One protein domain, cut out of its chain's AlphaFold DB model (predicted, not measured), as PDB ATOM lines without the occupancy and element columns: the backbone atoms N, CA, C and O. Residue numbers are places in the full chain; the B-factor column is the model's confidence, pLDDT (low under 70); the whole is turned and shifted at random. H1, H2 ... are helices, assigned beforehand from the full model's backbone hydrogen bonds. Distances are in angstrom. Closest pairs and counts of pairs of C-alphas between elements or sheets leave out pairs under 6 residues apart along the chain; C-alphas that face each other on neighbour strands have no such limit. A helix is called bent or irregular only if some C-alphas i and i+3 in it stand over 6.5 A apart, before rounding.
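This is residues 38 to 109 of the 134 residues of an uncharacterized protein of Candidatus Peregrinibacteria bacterium CG10_big_fil_rev_8_21_14_0_10_36_19 (UniProt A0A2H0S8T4). The longest helix, H4, is bent, and its arm H4a makes one side of an open, loose frame whose other long sides are H2 and H3; short H1 closes the frame between residues 51 to 55 of H2 and residues 92 to 96 of H4a. The arm H4b turns away from this frame, and its residues 103 to 109 stick out. The printed part has 72 residues with four named helices, H1, H2, H3 and H4 along the chain, and no named strand, and its class is all helix. The whole is loose, with a radius of gyration of the C-alphas of 14.3 A and spans of 40 by 30 by 17 A.

H4, residues 83 to 109, was assigned as one helix by its hydrogen bonds but is bent, with C-alphas 96 and 99 7.8 A apart. Its arms H4a, residues 83 to 96, and H4b, residues 99 to 109, are about perpendicular at 86 degrees. H4a touches H1, residues 38 to 41, with residues 92 to 96 alone; the closest C-alphas, of Cys 38 and Cys 96, are 5.0 A apart. H1 also touches H2, residues 50 to 61, and H2 touches it with residues 51 to 55 alone; the closest C-alphas, of Ile 40 and Leu 51, are 6.5 A apart. H3, residues 69 to 79, is close to H4a but not clearly touching, with C-alphas of Tyr 79 and Val 85 closest at 6.7 A. H2 and H3 are apart. In H2, H3, H4a and H4b every O i to N i+4 pair is within hydrogen-bond range; H1 is too short for such a pair.

H4a is 19.5 A long and H4b 14.9 A, ending at C-alpha 109 (139.257, 145.552, 109.495). H2 is 16.6 A long, H3 15.4 A and H1 5.2 A, beginning at C-alpha 38 (129.430, 123.479, 113.003).

The two C-alphas farthest apart, of Gly 63 and Gly 109, are 41.4 A apart. The printed part has no cut and no long link. Mean pLDDT of the printed part is 86.3, and residues 98 to 109 are under 70.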
ATOM      1  N   CYS A  38     129.779 122.903 111.711       91.12
ATOM      2  CA  CYS A  38     129.430 123.479 113.003       91.12
ATOM      3  C   CYS A  38     130.228 122.863 114.148       91.12
ATOM      4  O   CYS A  38     130.669 123.598 115.025       91.12
ATOM      5  N   LEU A  39     130.475 121.552 114.106       92.75
ATOM      6  CA  LEU A  39     131.339 120.875 115.068       92.75
ATOM      7  C   LEU A  39     132.746 121.489 115.094       92.75
ATOM      8  O   LEU A  39     133.259 121.782 116.168       92.75
ATOM      9  N   ILE A  40     133.337 121.750 113.925       89.31
ATOM     10  CA  ILE A  40     134.681 122.335 113.821       89.31
ATOM     11  C   ILE A  40     134.697 123.791 114.304       89.31
ATOM     12  O   ILE A  40     135.565 124.170 115.082       89.31
ATOM     13  N   PHE A  41     133.748 124.622 113.865       87.44
ATOM     14  CA  PHE A  41     133.764 126.060 114.176       87.44
ATOM     15  C   PHE A  41     133.276 126.413 115.583       87.44
ATOM     16  O   PHE A  41     133.584 127.502 116.067       87.44
ATOM     17  N   GLN A  42     132.537 125.513 116.235       87.94
ATOM     18  CA  GLN A  42     132.105 125.663 117.628       87.94
ATOM     19  C   GLN A  42     133.017 124.922 118.614       87.94
ATOM     20  O   GLN A  42     132.788 125.002 119.823       87.94
ATOM     21  N   ALA A  43     134.036 124.206 118.129       87.62
ATOM     22  CA  ALA A  43     135.030 123.579 118.987       87.62
ATOM     23  C   ALA A  43     135.808 124.638 119.783       87.62
ATOM     24  O   ALA A  43     136.155 125.698 119.262       87.62
ATOM     25  N   GLU A  44     136.122 124.331 121.046       84.19
ATOM     26  CA  GLU A  44     136.973 125.197 121.877       84.19
ATOM     27  C   GLU A  44     138.393 125.323 121.296       84.19
ATOM     28  O   GLU A  44     139.018 126.378 121.412       84.19
ATOM     29  N   ASP A  45     138.883 124.262 120.646       86.50
ATOM     30  CA  ASP A  45     140.151 124.219 119.919       86.50
ATOM     31  C   ASP A  45     139.942 123.598 118.532       86.50
ATOM     32  O   ASP A  45     139.739 122.393 118.401       86.50
ATOM     33  N   ILE A  46     140.032 124.419 117.483       85.69
ATOM     34  CA  ILE A  46     139.889 123.979 116.085       85.69
ATOM     35  C   ILE A  46     141.018 123.042 115.624       85.69
ATOM     36  O   ILE A  46     140.923 122.449 114.549       85.69
ATOM     37  N   PHE A  47     142.104 122.938 116.395       86.31
ATOM     38  CA  PHE A  47     143.235 122.053 116.118       86.31
ATOM     39  C   PHE A  47     143.168 120.742 116.905       86.31
ATOM     40  O   PHE A  47     144.113 119.950 116.833       86.31
ATOM     41  N   ASP A  48     142.081 120.492 117.642       90.00
ATOM     42  CA  ASP A  48     141.912 119.238 118.362       90.00
ATOM     43  C   ASP A  48     141.908 118.058 117.360       90.00
ATOM     44  O   ASP A  48     141.069 117.996 116.455       90.00
ATOM     45  N   PRO A  49     142.843 117.096 117.491       88.69
ATOM     46  CA  PRO A  49     142.949 115.965 116.571       88.69
ATOM     47  C   PRO A  49     141.730 115.028 116.608       88.69
ATOM     48  O   PRO A  49     141.567 114.199 115.711       88.69
ATOM     49  N   SER A  50     140.876 115.120 117.630       93.69
ATOM     50  CA  SER A  50     139.630 114.356 117.707       93.69
ATOM     51  C   SER A  50     138.564 114.845 116.724       93.69
ATOM     52  O   SER A  50     137.752 114.026 116.287       93.69
ATOM     53  N   LEU A  51     138.618 116.110 116.285       92.38
ATOM     54  CA  LEU A  51     137.617 116.704 115.388       92.38
ATOM     55  C   LEU A  51     137.492 115.946 114.066       92.38
ATOM     56  O   LEU A  51     136.391 115.799 113.547       92.38
ATOM     57  N   GLU A  52     138.591 115.399 113.542       91.88
ATOM     58  CA  GLU A  52     138.545 114.559 112.341       91.88
ATOM     59  C   GLU A  52     137.703 113.294 112.576       91.88
ATOM     60  O   GLU A  52     136.871 112.915 111.750       91.88
ATOM     61  N   THR A  53     137.892 112.643 113.726       94.88
ATOM     62  CA  THR A  53     137.153 111.425 114.085       94.88
ATOM     63  C   THR A  53     135.675 111.733 114.318       94.88
ATOM     64  O   THR A  53     134.808 110.965 113.893       94.88
ATOM     65  N   GLU A  54     135.375 112.861 114.956       95.50
ATOM     66  CA  GLU A  54     134.005 113.306 115.205       95.50
ATOM     67  C   GLU A  54     133.291 113.713 113.911       95.50
ATOM     68  O   GLU A  54     132.168 113.270 113.669       95.50
ATOM     69  N   ALA A  55     133.965 114.442 113.018       94.25
ATOM     70  CA  ALA A  55     133.446 114.762 111.693       94.25
ATOM     71  C   ALA A  55     133.159 113.485 110.884       94.25
ATOM     72  O   ALA A  55     132.071 113.334 110.327       94.25
ATOM     73  N   LYS A  56     134.068 112.500 110.884       94.56
ATOM     74  CA  LYS A  56     133.824 111.186 110.255       94.56
ATOM     75  C   LYS A  56     132.617 110.468 110.863       94.56
ATOM     76  O   LYS A  56     131.843 109.842 110.138       94.56
ATOM     77  N   ALA A  57     132.417 110.560 112.178       95.56
ATOM     78  CA  ALA A  57     131.249 109.981 112.840       95.56
ATOM     79  C   ALA A  57     129.934 110.650 112.401       95.56
ATOM     80  O   ALA A  57     128.933 109.948 112.228       95.56
ATOM     81  N   VAL A  58     129.941 111.965 112.156       95.94
ATOM     82  CA  VAL A  58     128.803 112.692 111.572       95.94
ATOM     83  C   VAL A  58     128.459 112.126 110.192       95.94
ATOM     84  O   VAL A  58     127.330 111.691 109.979       95.94
ATOM     85  N   TYR A  59     129.425 112.018 109.279       94.38
ATOM     86  CA  TYR A  59     129.172 111.456 107.945       94.38
ATOM     87  C   TYR A  59     128.637 110.013 107.999       94.38
ATOM     88  O   TYR A  59     127.670 109.687 107.308       94.38
ATOM     89  N   LYS A  60     129.164 109.169 108.898       94.69
ATOM     90  CA  LYS A  60     128.648 107.802 109.115       94.69
ATOM     91  C   LYS A  60     127.216 107.771 109.636       94.69
ATOM     92  O   LYS A  60     126.426 106.934 109.202       94.69
ATOM     93  N   LYS A  61     126.856 108.680 110.547       94.56
ATOM     94  CA  LYS A  61     125.485 108.829 111.065       94.56
ATOM     95  C   LYS A  61     124.493 109.162 109.944       94.56
ATOM     96  O   LYS A  61     123.356 108.700 109.999       94.56
ATOM     97  N   HIS A  62     124.939 109.899 108.927       93.31
ATOM     98  CA  HIS A  62     124.161 110.238 107.730       93.31
ATOM     99  C   HIS A  62     124.235 109.181 106.613       93.31
ATOM    100  O   HIS A  62     123.631 109.353 105.560       93.31
ATOM    101  N   GLY A  63     124.906 108.050 106.857       92.75
ATOM    102  CA  GLY A  63     124.936 106.904 105.946       92.75
ATOM    103  C   GLY A  63     126.102 106.887 104.958       92.75
ATOM    104  O   GLY A  63     126.108 106.045 104.062       92.75
ATOM    105  N   PHE A  64     127.092 107.767 105.124       93.56
ATOM    106  CA  PHE A  64     128.292 107.796 104.290       93.56
ATOM    107  C   PHE A  64     129.423 106.967 104.891       93.56
ATOM    108  O   PHE A  64     129.646 106.969 106.103       93.56
ATOM    109  N   ASP A  65     130.178 106.282 104.037       93.81
ATOM    110  CA  ASP A  65     131.368 105.553 104.466       93.81
ATOM    111  C   ASP A  65     132.563 106.504 104.587       93.81
ATOM    112  O   ASP A  65     133.391 106.623 103.691       93.81
ATOM    113  N   ALA A  66     132.636 107.218 105.711       92.25
ATOM    114  CA  ALA A  66     133.694 108.197 105.966       92.25
ATOM    115  C   ALA A  66     135.077 107.576 106.260       92.25
ATOM    116  O   ALA A  66     136.026 108.317 106.519       92.25
ATOM    117  N   ASP A  67     135.181 106.240 106.285       94.62
ATOM    118  CA  ASP A  67     136.469 105.532 106.316       94.62
ATOM    119  C   ASP A  67     136.981 105.206 104.899       94.62
ATOM    120  O   ASP A  67     138.152 104.853 104.745       94.62
ATOM    121  N   ASP A  68     136.127 105.317 103.874       94.56
ATOM    122  CA  ASP A  68     136.491 105.155 102.468       94.56
ATOM    123  C   ASP A  68     136.707 106.531 101.820       94.56
ATOM    124  O   ASP A  68     135.781 107.183 101.326       94.56
ATOM    125  N   ASP A  69     137.969 106.960 101.792       92.38
ATOM    126  CA  ASP A  69     138.375 108.233 101.190       92.38
ATOM    127  C   ASP A  69     137.944 108.348  99.716       92.38
ATOM    128  O   ASP A  69     137.585 109.434  99.262       92.38
ATOM    129  N   SER A  70     137.917 107.237  98.964       94.50
ATOM    130  CA  SER A  70     137.503 107.251  97.554       94.50
ATOM    131  C   SER A  70     135.998 107.478  97.415       94.50
ATOM    132  O   SER A  70     135.562 108.218  96.532       94.50
ATOM    133  N   ALA A  71     135.188 106.877  98.291       90.81
ATOM    134  CA  ALA A  71     133.747 107.124  98.319       90.81
ATOM    135  C   ALA A  71     133.434 108.587  98.680       90.81
ATOM    136  O   ALA A  71     132.578 109.216  98.049       90.81
ATOM    137  N   MET A  72     134.167 109.148  99.645       93.25
ATOM    138  CA  MET A  72     134.032 110.547 100.057       93.25
ATOM    139  C   MET A  72     134.495 111.533  98.977       93.25
ATOM    140  O   MET A  72     133.841 112.555  98.756       93.25
ATOM    141  N   GLU A  73     135.576 111.226  98.255       94.00
ATOM    142  CA  GLU A  73     136.045 112.029  97.120       94.00
ATOM    143  C   GLU A  73     135.009 112.057  95.988       94.00
ATOM    144  O   GLU A  73     134.717 113.122  95.437       94.00
ATOM    145  N   VAL A  74     134.392 110.911  95.678       93.56
ATOM    146  CA  VAL A  74     133.312 110.824  94.683       93.56
ATOM    147  C   VAL A  74     132.104 111.666  95.098       93.56
ATOM    148  O   VAL A  74     131.571 112.398  94.265       93.56
ATOM    149  N   LEU A  75     131.681 111.603  96.365       90.44
ATOM    150  CA  LEU A  75     130.579 112.424  96.887       90.44
ATOM    151  C   LEU A  75     130.893 113.919  96.811       90.44
ATOM    152  O   LEU A  75     130.073 114.700  96.333       90.44
ATOM    153  N   THR A  76     132.100 114.303  97.219       91.75
ATOM    154  CA  THR A  76     132.546 115.698  97.179       91.75
ATOM    155  C   THR A  76     132.580 116.201  95.740       91.75
ATOM    156  O   THR A  76     131.963 117.213  95.432       91.75
ATOM    157  N   THR A  77     133.188 115.445  94.824       95.44
ATOM    158  CA  THR A  77     133.252 115.793  93.394       95.44
ATOM    159  C   THR A  77     131.860 115.887  92.766       95.44
ATOM    160  O   THR A  77     131.621 116.707  91.884       95.44
ATOM    161  N   LYS A  78     130.915 115.058  93.218       93.81
ATOM    162  CA  LYS A  78     129.535 115.069  92.728       93.81
ATOM    163  C   LYS A  78     128.781 116.345  93.110       93.81
ATOM    164  O   LYS A  78     127.939 116.787  92.331       93.81
ATOM    165  N   TYR A  79     129.058 116.912  94.286       93.69
ATOM    166  CA  TYR A  79     128.270 117.999  94.877       93.69
ATOM    167  C   TYR A  79     129.016 119.332  95.038       93.69
ATOM    168  O   TYR A  79     128.376 120.336  95.335       93.69
ATOM    169  N   GLN A  80     130.329 119.382  94.806       90.88
ATOM    170  CA  GLN A  80     131.156 120.589  94.976       90.88
ATOM    171  C   GLN A  80     130.670 121.797  94.157       90.88
ATOM    172  O   GLN A  80     130.827 122.932  94.596       90.88
ATOM    173  N   ASP A  81     130.063 121.558  92.990       91.62
ATOM    174  CA  ASP A  81     129.585 122.592  92.060       91.62
ATOM    175  C   ASP A  81     128.055 122.775  92.121       91.62
ATOM    176  O   ASP A  81     127.472 123.515  91.324       91.62
ATOM    177  N   ASP A  82     127.379 122.088  93.047       92.06
ATOM    178  CA  ASP A  82     125.935 122.198  93.236       92.06
ATOM    179  C   ASP A  82     125.598 123.448  94.066       92.06
ATOM    180  O   ASP A  82     126.026 123.589  95.212       92.06
ATOM    181  N   GLN A  83     124.813 124.357  93.483       93.50
ATOM    182  CA  GLN A  83     124.453 125.640  94.099       93.50
ATOM    183  C   GLN A  83     123.726 125.477  95.439       93.50
ATOM    184  O   GLN A  83     124.060 126.184  96.383       93.50
ATOM    185  N   ASP A  84     122.799 124.522  95.572       90.50
ATOM    186  CA  ASP A  84     122.059 124.354  96.831       90.50
ATOM    187  C   ASP A  84     122.989 123.858  97.951       90.50
ATOM    188  O   ASP A  84     122.813 124.198  99.120       90.50
ATOM    189  N   VAL A  85     123.987 123.040  97.593       89.75
ATOM    190  CA  VAL A  85     125.000 122.547  98.536       89.75
ATOM    191  C   VAL A  85     125.912 123.692  98.964       89.75
ATOM    192  O   VAL A  85     126.145 123.868 100.159       89.75
ATOM    193  N   GLN A  86     126.383 124.503  98.014       91.69
ATOM    194  CA  GLN A  86     127.199 125.683  98.305       91.69
ATOM    195  C   GLN A  86     126.454 126.688  99.193       91.69
ATOM    196  O   GLN A  86     127.019 127.139 100.187       91.69
ATOM    197  N   ASP A  87     125.188 126.984  98.887       91.69
ATOM    198  CA  ASP A  87     124.357 127.908  99.665       91.69
ATOM    199  C   ASP A  87     124.128 127.396 101.093       91.69
ATOM    200  O   ASP A  87     124.242 128.155 102.059       91.69
ATOM    201  N   ALA A  88     123.858 126.097 101.256       89.31
ATOM    202  CA  ALA A  88     123.677 125.496 102.573       89.31
ATOM    203  C   ALA A  88     124.967 125.522 103.410       89.31
ATOM    204  O   ALA A  88     124.926 125.842 104.601       89.31
ATOM    205  N   ILE A  89     126.118 125.238 102.794       86.12
ATOM    206  CA  ILE A  89     127.424 125.313 103.462       86.12
ATOM    207  C   ILE A  89     127.762 126.765 103.818       86.12
ATOM    208  O   ILE A  89     128.202 127.025 104.935       86.12
ATOM    209  N   ALA A  90     127.522 127.723 102.920       88.06
ATOM    210  CA  ALA A  90     127.755 129.143 103.180       88.06
ATOM    211  C   ALA A  90     126.902 129.651 104.353       88.06
ATOM    212  O   ALA A  90     127.425 130.299 105.262       88.06
ATOM    213  N   ALA A  91     125.618 129.284 104.391       88.50
ATOM    214  CA  ALA A  91     124.731 129.605 105.506       88.50
ATOM    215  C   ALA A  91     125.205 128.967 106.825       88.50
ATOM    216  O   ALA A  91     125.144 129.599 107.882       88.50
ATOM    217  N   ALA A  92     125.715 127.733 106.780       86.94
ATOM    218  CA  ALA A  92     126.284 127.073 107.950       86.94
ATOM    219  C   ALA A  92     127.578 127.735 108.428       86.94
ATOM    220  O   ALA A  92     127.756 127.900 109.631       86.94
ATOM    221  N   LEU A  93     128.454 128.172 107.520       86.56
ATOM    222  CA  LEU A  93     129.645 128.944 107.875       86.56
ATOM    223  C   LEU A  93     129.258 130.259 108.557       86.56
ATOM    224  O   LEU A  93     129.792 130.571 109.616       86.56
ATOM    225  N   GLU A  94     128.287 130.999 108.025       86.44
ATOM    226  CA  GLU A  94     127.819 132.237 108.659       86.44
ATOM    227  C   GLU A  94     127.185 131.975 110.035       86.44
ATOM    228  O   GLU A  94     127.466 132.688 111.001       86.44
ATOM    229  N   SER A  95     126.367 130.927 110.155       86.62
ATOM    230  CA  SER A  95     125.663 130.610 111.400       86.62
ATOM    231  C   SER A  95     126.563 129.993 112.469       86.62
ATOM    232  O   SER A  95     126.334 130.230 113.653       86.62
ATOM    233  N   CYS A  96     127.529 129.161 112.084       86.25
ATOM    234  CA  CYS A  96     128.340 128.381 113.016       86.25
ATOM    235  C   CYS A  96     129.719 128.980 113.257       86.25
ATOM    236  O   CYS A  96     130.245 128.830 114.354       86.25
ATOM    237  N   ALA A  97     130.277 129.698 112.282       78.69
ATOM    238  CA  ALA A  97     131.509 130.453 112.458       78.69
ATOM    239  C   ALA A  97     131.254 131.929 112.786       78.69
ATOM    240  O   ALA A  97     132.217 132.661 112.968       78.69
ATOM    241  N   GLY A  98     129.999 132.389 112.864       67.06
ATOM    242  CA  GLY A  98     129.635 133.807 112.952       67.06
ATOM    243  C   GLY A  98     130.376 134.628 114.014       67.06
ATOM    244  O   GLY A  98     130.759 135.759 113.725       67.06
ATOM    245  N   ASP A  99     130.638 134.083 115.205       65.25
ATOM    246  CA  ASP A  99     131.425 134.778 116.241       65.25
ATOM    247  C   ASP A  99     132.936 134.752 115.947       65.25
ATOM    248  O   ASP A  99     133.628 135.758 116.112       65.25
ATOM    249  N   THR A 100     133.444 133.635 115.426       65.62
ATOM    250  CA  THR A 100     134.851 133.454 115.034       65.62
ATOM    251  C   THR A 100     135.220 134.309 113.816       65.62
ATOM    252  O   THR A 100     136.254 134.974 113.810       65.62
ATOM    253  N   LEU A 101     134.357 134.352 112.797       66.12
ATOM    254  CA  LEU A 101     134.511 135.158 111.587       66.12
ATOM    255  C   LEU A 101     134.314 136.647 111.864       66.12
ATOM    256  O   LEU A 101     135.080 137.440 111.326       66.12
ATOM    257  N   LYS A 102     133.368 137.041 112.733       61.62
ATOM    258  CA  LYS A 102     133.276 138.435 113.200       61.62
ATOM    259  C   LYS A 102     134.541 138.860 113.929       61.62
ATOM    260  O   LYS A 102     135.104 139.889 113.588       61.62
ATOM    261  N   GLY A 103     135.047 138.039 114.853       62.12
ATOM    262  CA  GLY A 103     136.300 138.326 115.555       62.12
ATOM    263  C   GLY A 103     137.499 138.475 114.611       62.12
ATOM    264  O   GLY A 103     138.336 139.362 114.802       62.12
ATOM    265  N   LEU A 104     137.566 137.654 113.557       63.12
ATOM    266  CA  LEU A 104     138.597 137.760 112.523       63.12
ATOM    267  C   LEU A 104     138.421 139.008 111.645       63.12
ATOM    268  O   LEU A 104     139.401 139.689 111.350       63.12
ATOM    269  N   GLN A 105     137.189 139.314 111.234       60.88
ATOM    270  CA  GLN A 105     136.859 140.462 110.390       60.88
ATOM    271  C   GLN A 105     137.064 141.786 111.130       60.88
ATOM    272  O   GLN A 105     137.611 142.714 110.545       60.88
ATOM    273  N   ASP A 106     136.724 141.858 112.416       61.69
ATOM    274  CA  ASP A 106     137.009 143.013 113.270       61.69
ATOM    275  C   ASP A 106     138.522 143.185 113.477       61.69
ATOM    276  O   ASP A 106     139.043 144.299 113.425       61.69
ATOM    277  N   SER A 107     139.265 142.082 113.631       58.75
ATOM    278  CA  SER A 107     140.729 142.123 113.772       58.75
ATOM    279  C   SER A 107     141.449 142.524 112.477       58.75
ATOM    280  O   SER A 107     142.448 143.237 112.529       58.75
ATOM    281  N   LEU A 108     140.950 142.097 111.311       61.03
ATOM    282  CA  LEU A 108     141.498 142.453 109.994       61.03
ATOM    283  C   LEU A 108     141.043 143.840 109.521       61.03
ATOM    284  O   LEU A 108     141.838 144.579 108.946       61.03
ATOM    285  N   GLY A 109     139.796 144.224 109.794       55.22
ATOM    286  CA  GLY A 109     139.257 145.552 109.495       55.22
ATOM    287  C   GLY A 109     139.985 146.654 110.263       55.22
ATOM    288  O   GLY A 109     140.274 147.704 109.699       55.22
TER     289      GLY A 109